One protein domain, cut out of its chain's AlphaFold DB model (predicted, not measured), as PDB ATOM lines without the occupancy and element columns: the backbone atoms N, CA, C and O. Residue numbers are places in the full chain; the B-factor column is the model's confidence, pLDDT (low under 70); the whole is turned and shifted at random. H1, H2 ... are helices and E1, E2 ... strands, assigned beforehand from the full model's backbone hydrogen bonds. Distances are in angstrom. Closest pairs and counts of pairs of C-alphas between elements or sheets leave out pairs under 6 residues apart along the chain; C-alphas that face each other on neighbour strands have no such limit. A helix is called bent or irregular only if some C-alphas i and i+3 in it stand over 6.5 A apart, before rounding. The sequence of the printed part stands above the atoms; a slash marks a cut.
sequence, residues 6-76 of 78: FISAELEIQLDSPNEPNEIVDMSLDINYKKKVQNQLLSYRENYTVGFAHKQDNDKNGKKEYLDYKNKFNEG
ATOM      1  N   PHE A   6     -18.070  15.218  35.438       95.75
ATOM      2  CA  PHE A   6     -16.969  14.337  35.819       95.75
ATOM      3  C   PHE A   6     -16.225  13.856  34.568       95.75
ATOM      4  O   PHE A   6     -16.869  13.480  33.589       95.75
ATOM      5  N   ILE A   7     -14.888  13.850  34.605       96.69
ATOM      6  CA  ILE A   7     -14.059  13.357  33.496       96.69
ATOM      7  C   ILE A   7     -13.422  12.020  33.873       96.69
ATOM      8  O   ILE A   7     -13.647  11.018  33.197       96.69
ATOM      9  N   SER A   8     -12.612  11.998  34.931       97.31
ATOM     10  CA  SER A   8     -11.915  10.792  35.375       97.31
ATOM     11  C   SER A   8     -11.476  10.895  36.830       97.31
ATOM     12  O   SER A   8     -11.304  11.987  37.372       97.31
ATOM     13  N   ALA A   9     -11.270   9.734  37.440       96.06
ATOM     14  CA  ALA A   9     -10.569   9.588  38.701       96.06
ATOM     15  C   ALA A   9      -9.566   8.446  38.542       96.06
ATOM     16  O   ALA A   9      -9.923   7.388  38.019       96.06
ATOM     17  N   GLU A  10      -8.334   8.678  38.971       97.19
ATOM     18  CA  GLU A  10      -7.241   7.715  38.924       97.19
ATOM     19  C   GLU A  10      -6.656   7.570  40.325       97.19
ATOM     20  O   GLU A  10      -6.334   8.562  40.974       97.19
ATOM     21  N   LEU A  11      -6.593   6.327  40.798       94.50
ATOM     22  CA  LEU A  11      -5.993   5.964  42.074       94.50
ATOM     23  C   LEU A  11      -4.691   5.230  41.774       94.50
ATOM     24  O   LEU A  11      -4.725   4.136  41.205       94.50
ATOM     25  N   GLU A  12      -3.571   5.806  42.185       92.88
ATOM     26  CA  GLU A  12      -2.271   5.150  42.143       92.88
ATOM     27  C   GLU A  12      -1.903   4.692  43.555       92.88
ATOM     28  O   GLU A  12      -2.021   5.435  44.530       92.88
ATOM     29  N   ILE A  13      -1.488   3.432  43.669       89.25
ATOM     30  CA  ILE A  13      -1.004   2.847  44.917       89.25
ATOM     31  C   ILE A  13       0.412   2.378  44.645       89.25
ATOM     32  O   ILE A  13       0.618   1.417  43.897       89.25
ATOM     33  N   GLN A  14       1.380   3.041  45.265       84.00
ATOM     34  CA  GLN A  14       2.761   2.606  45.204       84.00
ATOM     35  C   GLN A  14       3.003   1.576  46.303       84.00
ATOM     36  O   GLN A  14       2.826   1.847  47.494       84.00
ATOM     37  N   LEU A  15       3.418   0.387  45.878       82.75
ATOM     38  CA  LEU A  15       3.893  -0.664  46.759       82.75
ATOM     39  C   LEU A  15       5.418  -0.677  46.730       82.75
ATOM     40  O   LEU A  15       6.006  -0.665  45.647       82.75
ATOM     41  N   ASP A  16       6.046  -0.739  47.897       73.75
ATOM     42  CA  ASP A  16       7.479  -0.999  48.009       73.75
ATOM     43  C   ASP A  16       7.714  -2.161  48.970       73.75
ATOM     44  O   ASP A  16       7.070  -2.267  50.017       73.75
ATOM     45  N   SER A  17       8.629  -3.047  48.585       64.31
ATOM     46  CA  SER A  17       9.254  -3.999  49.491       64.31
ATOM     47  C   SER A  17      10.408  -4.727  48.797       64.31
ATOM     48  O   SER A  17      10.190  -5.627  47.980       64.31
ATOM     49  N   PRO A  18      11.665  -4.410  49.145       60.66
ATOM     50  CA  PRO A  18      12.799  -5.159  48.629       60.66
ATOM     51  C   PRO A  18      12.898  -6.584  49.206       60.66
ATOM     52  O   PRO A  18      13.503  -7.429  48.554       60.66
ATOM     53  N   ASN A  19      12.368  -6.861  50.414       57.59
ATOM     54  CA  ASN A  19      12.643  -8.113  51.156       57.59
ATOM     55  C   ASN A  19      11.516  -8.633  52.101       57.59
ATOM     56  O   ASN A  19      11.735  -9.620  52.799       57.59
ATOM     57  N   GLU A  20      10.336  -8.014  52.144       62.06
ATOM     58  CA  GLU A  20       9.204  -8.288  53.072       62.06
ATOM     59  C   GLU A  20       7.853  -8.331  52.294       62.06
ATOM     60  O   GLU A  20       7.858  -8.134  51.073       62.06
ATOM     61  N   PRO A  21       6.674  -8.586  52.901       65.62
ATOM     62  CA  PRO A  21       5.388  -8.383  52.221       65.62
ATOM     63  C   PRO A  21       5.260  -6.950  51.677       65.62
ATOM     64  O   PRO A  21       5.643  -6.009  52.358       65.62
ATOM     65  N   ASN A  22       4.726  -6.782  50.461       70.94
ATOM     66  CA  ASN A  22       4.549  -5.462  49.841       70.94
ATOM     67  C   ASN A  22       3.758  -4.518  50.759       70.94
ATOM     68  O   ASN A  22       2.596  -4.793  51.067       70.94
ATOM     69  N   GLU A  23       4.365  -3.396  51.140       73.75
ATOM     70  CA  GLU A  23       3.713  -2.345  51.916       73.75
ATOM     71  C   GLU A  23       3.288  -1.206  50.991       73.75
ATOM     72  O   GLU A  23       3.980  -0.882  50.026       73.75
ATOM     73  N   ILE A  24       2.142  -0.587  51.284       80.00
ATOM     74  CA  ILE A  24       1.754   0.664  50.625       80.00
ATOM     75  C   ILE A  24       2.645   1.767  51.183       80.00
ATOM     76  O   ILE A  24       2.615   2.031  52.384       80.00
ATOM     77  N   VAL A  25       3.407   2.417  50.309       82.06
ATOM     78  CA  VAL A  25       4.290   3.535  50.671       82.06
ATOM     79  C   VAL A  25       3.727   4.881  50.257       82.06
ATOM     80  O   VAL A  25       3.991   5.886  50.912       82.06
ATOM     81  N   ASP A  26       2.907   4.897  49.211       83.06
ATOM     82  CA  ASP A  26       2.247   6.098  48.725       83.06
ATOM     83  C   ASP A  26       0.886   5.743  48.130       83.06
ATOM     84  O   ASP A  26       0.686   4.664  47.562       83.06
ATOM     85  N   MET A  27      -0.061   6.656  48.294       88.19
ATOM     86  CA  MET A  27      -1.335   6.612  47.607       88.19
ATOM     87  C   MET A  27      -1.650   8.003  47.079       88.19
ATOM     88  O   MET A  27      -1.693   8.971  47.848       88.19
ATOM     89  N   SER A  28      -1.934   8.083  45.784       91.50
ATOM     90  CA  SER A  28      -2.354   9.311  45.126       91.50
ATOM     91  C   SER A  28      -3.727   9.130  44.473       91.50
ATOM     92  O   SER A  28      -4.057   8.068  43.945       91.50
ATOM     93  N   LEU A  29      -4.563  10.162  44.557       93.38
ATOM     94  CA  LEU A  29      -5.862  10.232  43.903       93.38
ATOM     95  C   LEU A  29      -5.916  11.504  43.065       93.38
ATOM     96  O   LEU A  29      -5.992  12.610  43.606       93.38
ATOM     97  N   ASP A  30      -5.918  11.329  41.751       96.00
ATOM     98  CA  ASP A  30      -6.088  12.395  40.775       96.00
ATOM     99  C   ASP A  30      -7.522  12.411  40.259       96.00
ATOM    100  O   ASP A  30      -8.026  11.422  39.727       96.00
ATOM    101  N   ILE A  31      -8.190  13.553  40.379       96.94
ATOM    102  CA  ILE A  31      -9.576  13.731  39.950       96.94
ATOM    103  C   ILE A  31      -9.636  14.865  38.944       96.94
ATOM    104  O   ILE A  31      -9.305  16.012  39.244       96.94
ATOM    105  N   ASN A  32     -10.099  14.545  37.739       97.19
ATOM    106  CA  ASN A  32     -10.325  15.509  36.678       97.19
ATOM    107  C   ASN A  32     -11.832  15.728  36.521       97.19
ATOM    108  O   ASN A  32     -12.612  14.787  36.344       97.19
ATOM    109  N   TYR A  33     -12.249  16.985  36.554       96.88
ATOM    110  CA  TYR A  33     -13.648  17.372  36.419       96.88
ATOM    111  C   TYR A  33     -13.757  18.729  35.734       96.88
ATOM    112  O   TYR A  33     -12.771  19.449  35.578       96.88
ATOM    113  N   LYS A  34     -14.965  19.100  35.321       97.06
ATOM    114  CA  LYS A  34     -15.277  20.456  34.896       97.06
ATOM    115  C   LYS A  34     -16.240  21.117  35.859       97.06
ATOM    116  O   LYS A  34     -17.138  20.479  36.411       97.06
ATOM    117  N   LYS A  35     -16.068  22.424  36.011       95.88
ATOM    118  CA  LYS A  35     -16.944  23.279  36.803       95.88
ATOM    119  C   LYS A  35     -17.315  24.521  36.014       95.88
ATOM    120  O   LYS A  35     -16.484  25.102  35.310       95.88
ATOM    121  N   LYS A  36     -18.567  24.938  36.150       95.75
ATOM    122  CA  LYS A  36     -19.103  26.147  35.552       95.75
ATOM    123  C   LYS A  36     -18.664  27.350  36.376       95.75
ATOM    124  O   LYS A  36     -19.001  27.488  37.550       95.75
ATOM    125  N   VAL A  37     -17.926  28.251  35.744       93.12
ATOM    126  CA  VAL A  37     -17.511  29.532  36.318       93.12
ATOM    127  C   VAL A  37     -17.942  30.624  35.359       93.12
ATOM    128  O   VAL A  37     -17.583  30.594  34.187       93.12
ATOM    129  N   GLN A  38     -18.764  31.561  35.841       91.31
ATOM    130  CA  GLN A  38     -19.278  32.676  35.032       91.31
ATOM    131  C   GLN A  38     -19.835  32.216  33.669       91.31
ATOM    132  O   GLN A  38     -19.532  32.772  32.618       91.31
ATOM    133  N   ASN A  39     -20.661  31.167  33.698       91.44
ATOM    134  CA  ASN A  39     -21.265  30.514  32.535       91.44
ATOM    135  C   ASN A  39     -20.336  29.744  31.578       91.44
ATOM    136  O   ASN A  39     -20.842  29.159  30.620       91.44
ATOM    137  N   GLN A  40     -19.037  29.656  31.852       94.69
ATOM    138  CA  GLN A  40     -18.095  28.846  31.077       94.69
ATOM    139  C   GLN A  40     -17.749  27.555  31.812       94.69
ATOM    140  O   GLN A  40     -17.559  27.561  33.025       94.69
ATOM    141  N   LEU A  41     -17.670  26.446  31.079       95.94
ATOM    142  CA  LEU A  41     -17.289  25.147  31.625       95.94
ATOM    143  C   LEU A  41     -15.761  25.000  31.543       95.94
ATOM    144  O   LEU A  41     -15.214  24.887  30.448       95.94
ATOM    145  N   LEU A  42     -15.081  25.047  32.690       96.25
ATOM    146  CA  LEU A  42     -13.617  24.995  32.788       96.25
ATOM    147  C   LEU A  42     -13.164  23.664  33.386       96.25
ATOM    148  O   LEU A  42     -13.829  23.154  34.285       96.25
ATOM    149  N   SER A  43     -12.037  23.127  32.914       96.25
ATOM    150  CA  SER A  43     -11.442  21.891  33.436       96.25
ATOM    151  C   SER A  43     -10.576  22.153  34.667       96.25
ATOM    152  O   SER A  43      -9.796  23.104  34.693       96.25
ATOM    153  N   TYR A  44     -10.677  21.264  35.647       95.38
ATOM    154  CA  TYR A  44      -9.939  21.269  36.903       95.38
ATOM    155  C   TYR A  44      -9.311  19.897  37.142       95.38
ATOM    156  O   TYR A  44      -9.843  18.873  36.704       95.38
ATOM    157  N   ARG A  45      -8.185  19.905  37.856       95.25
ATOM    158  CA  ARG A  45      -7.531  18.717  38.395       95.25
ATOM    159  C   ARG A  45      -7.297  18.935  39.883       95.25
ATOM    160  O   ARG A  45      -6.649  19.911  40.254       95.25
ATOM    161  N   GLU A  46      -7.817  18.035  40.700       93.81
ATOM    162  CA  GLU A  46      -7.489  17.931  42.121       93.81
ATOM    163  C   GLU A  46      -6.615  16.694  42.333       93.81
ATOM    164  O   GLU A  46      -6.868  15.654  41.731       93.81
ATOM    165  N   ASN A  47      -5.582  16.827  43.162       93.69
ATOM    166  CA  ASN A  47      -4.650  15.758  43.502       93.69
ATOM    167  C   ASN A  47      -4.590  15.631  45.027       93.69
ATOM    168  O   ASN A  47      -4.406  16.629  45.731       93.69
ATOM    169  N   TYR A  48      -4.759  14.411  45.524       87.12
ATOM    170  CA  TYR A  48      -4.601  14.071  46.932       87.12
ATOM    171  C   TYR A  48      -3.503  13.025  47.052       87.12
ATOM    172  O   TYR A  48      -3.672  11.926  46.540       87.12
ATOM    173  N   THR A  49      -2.419  13.338  47.756       85.19
ATOM    174  CA  THR A  49      -1.322  12.392  47.995       85.19
ATOM    175  C   THR A  49      -1.138  12.174  49.486       85.19
ATOM    176  O   THR A  49      -1.077  13.131  50.263       85.19
ATOM    177  N   VAL A  50      -1.028  10.909  49.884       80.75
ATOM    178  CA  VAL A  50      -0.655  10.505  51.236       80.75
ATOM    179  C   VAL A  50       0.530   9.550  51.169       80.75
ATOM    180  O   VAL A  50       0.442   8.457  50.616       80.75
ATOM    181  N   GLY A  51       1.639   9.979  51.765       75.06
ATOM    182  CA  GLY A  51       2.808   9.135  51.971       75.06
ATOM    183  C   GLY A  51       2.702   8.393  53.299       75.06
ATOM    184  O   GLY A  51       2.405   8.991  54.339       75.06
ATOM    185  N   PHE A  52       2.992   7.098  53.280       71.88
ATOM    186  CA  PHE A  52       3.112   6.272  54.472       71.88
ATOM    187  C   PHE A  52       4.598   6.158  54.806       71.88
ATOM    188  O   PHE A  52       5.382   5.566  54.069       71.88
ATOM    189  N   ALA A  53       5.027   6.781  55.906       60.34
ATOM    190  CA  ALA A  53       6.416   6.659  56.332       60.34
ATOM    191  C   ALA A  53       6.731   5.188  56.653       60.34
ATOM    192  O   ALA A  53       6.033   4.583  57.467       60.34
ATOM    193  N   HIS A  54       7.822   4.648  56.092       57.66
ATOM    194  CA  HIS A  54       8.416   3.390  56.548       57.66
ATOM    195  C   HIS A  54       8.875   3.549  57.994       57.66
ATOM    196  O   HIS A  54      10.006   3.961  58.263       57.66
ATOM    197  N   LYS A  55       8.004   3.273  58.956       51.50
ATOM    198  CA  LYS A  55       8.406   3.169  60.350       51.50
ATOM    199  C   LYS A  55       7.667   2.027  61.005       51.50
ATOM    200  O   LYS A  55       6.467   1.855  60.821       51.50
ATOM    201  N   GLN A  56       8.422   1.335  61.849       45.97
ATOM    202  CA  GLN A  56       8.048   0.344  62.863       45.97
ATOM    203  C   GLN A  56       6.740   0.630  63.646       45.97
ATOM    204  O   GLN A  56       6.278  -0.221  64.401       45.97
ATOM    205  N   ASP A  57       6.135   1.807  63.476       45.53
ATOM    206  CA  ASP A  57       4.868   2.244  64.054       45.53
ATOM    207  C   ASP A  57       3.628   1.659  63.344       45.53
ATOM    208  O   ASP A  57       2.563   1.568  63.965       45.53
ATOM    209  N   ASN A  58       3.751   1.196  62.091       45.91
ATOM    210  CA  ASN A  58       2.639   0.557  61.369       45.91
ATOM    211  C   ASN A  58       2.310  -0.855  61.898       45.91
ATOM    212  O   ASN A  58       1.173  -1.320  61.803       45.91
ATOM    213  N   ASP A  59       3.275  -1.512  62.543       52.50
ATOM    214  CA  ASP A  59       3.163  -2.921  62.933       52.50
ATOM    215  C   ASP A  59       2.340  -3.159  64.209       52.50
ATOM    216  O   ASP A  59       1.716  -4.211  64.382       52.50
ATOM    217  N   LYS A  60       2.309  -2.186  65.130       49.06
ATOM    218  CA  LYS A  60       1.592  -2.336  66.410       49.06
ATOM    219  C   LYS A  60       0.235  -1.653  66.437       49.06
ATOM    220  O   LYS A  60      -0.721  -2.257  66.921       49.06
ATOM    221  N   ASN A  61       0.141  -0.425  65.935       46.53
ATOM    222  CA  ASN A  61      -1.099   0.342  66.027       46.53
ATOM    223  C   ASN A  61      -2.007   0.104  64.816       46.53
ATOM    224  O   ASN A  61      -3.190  -0.159  65.019       46.53
ATOM    225  N   GLY A  62      -1.461   0.048  63.595       53.69
ATOM    226  CA  GLY A  62      -2.247  -0.230  62.384       53.69
ATOM    227  C   GLY A  62      -2.886  -1.624  62.395       53.69
ATOM    228  O   GLY A  62      -4.074  -1.785  62.114       53.69
ATOM    229  N   LYS A  63      -2.140  -2.645  62.842       59.44
ATOM    230  CA  LYS A  63      -2.676  -4.005  63.027       59.44
ATOM    231  C   LYS A  63      -3.773  -4.068  64.093       59.44
ATOM    232  O   LYS A  63      -4.736  -4.814  63.927       59.44
ATOM    233  N   LYS A  64      -3.642  -3.297  65.177       59.22
ATOM    234  CA  LYS A  64      -4.659  -3.220  66.233       59.22
ATOM    235  C   LYS A  64      -5.930  -2.534  65.730       59.22
ATOM    236  O   LYS A  64      -7.004  -3.085  65.923       59.22
ATOM    237  N   GLU A  65      -5.814  -1.409  65.026       57.59
ATOM    238  CA  GLU A  65      -6.967  -0.705  64.445       57.59
ATOM    239  C   GLU A  65      -7.709  -1.556  63.408       57.59
ATOM    240  O   GLU A  65      -8.939  -1.614  63.431       57.59
ATOM    241  N   TYR A  66      -6.988  -2.290  62.554       62.22
ATOM    242  CA  TYR A  66      -7.605  -3.233  61.620       62.22
ATOM    243  C   TYR A  66      -8.335  -4.381  62.336       62.22
ATOM    244  O   TYR A  66      -9.455  -4.733  61.961       62.22
ATOM    245  N   LEU A  67      -7.726  -4.974  63.369       66.62
ATOM    246  CA  LEU A  67      -8.352  -6.054  64.139       66.62
ATOM    247  C   LEU A  67      -9.577  -5.563  64.922       66.62
ATOM    248  O   LEU A  67     -10.602  -6.243  64.917       66.62
ATOM    249  N   ASP A  68      -9.507  -4.377  65.526       70.00
ATOM    250  CA  ASP A  68     -10.628  -3.757  66.235       70.00
ATOM    251  C   ASP A  68     -11.781  -3.427  65.269       70.00
ATOM    252  O   ASP A  68     -12.948  -3.664  65.592       70.00
ATOM    253  N   TYR A  69     -11.475  -2.948  64.056       62.84
ATOM    254  CA  TYR A  69     -12.470  -2.732  63.002       62.84
ATOM    255  C   TYR A  69     -13.113  -4.048  62.535       62.84
ATOM    256  O   TYR A  69     -14.338  -4.152  62.468       62.84
ATOM    257  N   LYS A  70     -12.304  -5.080  62.261       65.00
ATOM    258  CA  LYS A  70     -12.779  -6.407  61.840       65.00
ATOM    259  C   LYS A  70     -13.680  -7.059  62.893       65.00
ATOM    260  O   LYS A  70     -14.696  -7.649  62.536       65.00
ATOM    261  N   ASN A  71     -13.328  -6.950  64.174       68.50
ATOM    262  CA  ASN A  71     -14.125  -7.513  65.264       68.50
ATOM    263  C   ASN A  71     -15.478  -6.802  65.395       68.50
ATOM    264  O   ASN A  71     -16.502  -7.476  65.430       68.50
ATOM    265  N   LYS A  72     -15.510  -5.463  65.330       62.91
ATOM    266  CA  LYS A  72     -16.773  -4.699  65.309       62.91
ATOM    267  C   LYS A  72     -17.662  -5.035  64.113       62.91
ATOM    268  O   LYS A  72     -18.881  -5.016  64.232       62.91
ATOM    269  N   PHE A  73     -17.065  -5.324  62.957       55.81
ATOM    270  CA  PHE A  73     -17.818  -5.707  61.764       55.81
ATOM    271  C   PHE A  73     -18.442  -7.106  61.895       55.81
ATOM    272  O   PHE A  73     -19.558  -7.327  61.437       55.81
ATOM    273  N   ASN A  74     -17.756  -8.037  62.564       55.00
ATOM    274  CA  ASN A  74     -18.259  -9.393  62.797       55.00
ATOM    275  C   ASN A  74     -19.268  -9.487  63.958       55.00
ATOM    276  O   ASN A  74     -20.076 -10.406  63.966       55.00
ATOM    277  N   GLU A  75     -19.258  -8.550  64.909       56.56
ATOM    278  CA  GLU A  75     -20.236  -8.484  66.012       56.56
ATOM    279  C   GLU A  75     -21.627  -7.982  65.575       56.56
ATOM    280  O   GLU A  75     -22.596  -8.147  66.308       56.56
ATOM    281  N   GLY A  76     -21.752  -7.383  64.384       50.19
ATOM    282  CA  GLY A  76     -23.033  -6.948  63.810       50.19
ATOM    283  C   GLY A  76     -23.697  -7.968  62.876       50.19
ATOM    284  O   GLY A  76     -24.695  -7.635  62.240       50.19
TER     285      GLY A  76
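This is residues 6 to 76 of the 78 residues of an uncharacterized protein of Bacillus pseudomycoides DSM 12442 (UniProt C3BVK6). A long, narrow ribbon of three antiparallel strands, E1, E2 and E3, makes the longest axis, and the helix H1 swings away from one end of it as a free arm, the two together forming an L. Both faces of the ribbon are bare of any named helix, and at its other end the hairpin of E2 and E3 reaches past the first residue of E1. The printed part has 71 residues with three named strands and then one named helix, in the order E1, E2, E3, H1 along the chain; the sheet's order is E1, E2, E3, and the class is mixed, helices and strands. The whole is extended, with a radius of gyration of the C-alphas of 18.5 A, and flat, spanning 52 by 39 by 16 A.

The sheet's inner strand is E2, residues 23 to 37. On one side of it is the edge strand E1, residues 6 to 16, antiparallel at 167 degrees between N-to-C directions; N 10 and O 30, and N 30 and O 10, are within hydrogen-bond range, each at 2.9 A. On the other side is the edge strand E3, residues 40 to 51, antiparallel at 165 degrees, with N 31 and O 46 at 2.8 A and N 46 and O 31 at 2.9 A. E1, E2 and E3 form a meander, each strand the antiparallel neighbour of the one before; E1 and E2 are a hairpin, and so are E2 and E3. The C-alphas of Phe 6 and Tyr 33 face each other at 4.5 A, and those of Val 37 and Gln 40 at 5.3 A. The helix H1, residues 58 to 74, is not on the sheet, with 1 pair of C-alphas within 10 A, and is apart from E1 and E2. In H1, 11 of 13 O i to N i+4 pairs are within hydrogen-bond range.

E2, residues 23 to 37, is the longest strand at 41.4 A from first to last C-alpha. E3, residues 40 to 51, measures 35.5 A, and E1, residues 6 to 16, measures 31.3 A from C-alpha 6 at (-16.969, 14.337, 35.819). H1, residues 58 to 74, measures 23.2 A and ends at C-alpha 74 at (-18.259, -9.393, 62.797). H1 is neither bent nor irregular, but only just: C-alphas 59 and 62 are 6.1 A apart.

The two C-alphas farthest apart are those of Asn 19 and Asn 39, at 54.7 A. Residues 59 to 76, of which 59 to 74 belong to H1, stand free. The printed part has no cut; the link from E2 to E3 is tight, and those from E1 to E2 and from E3 to H1 are short. The mean pLDDT of the printed part is 76.7, with residues 17 to 21, 53 to 67 and 69 to 76 under 70.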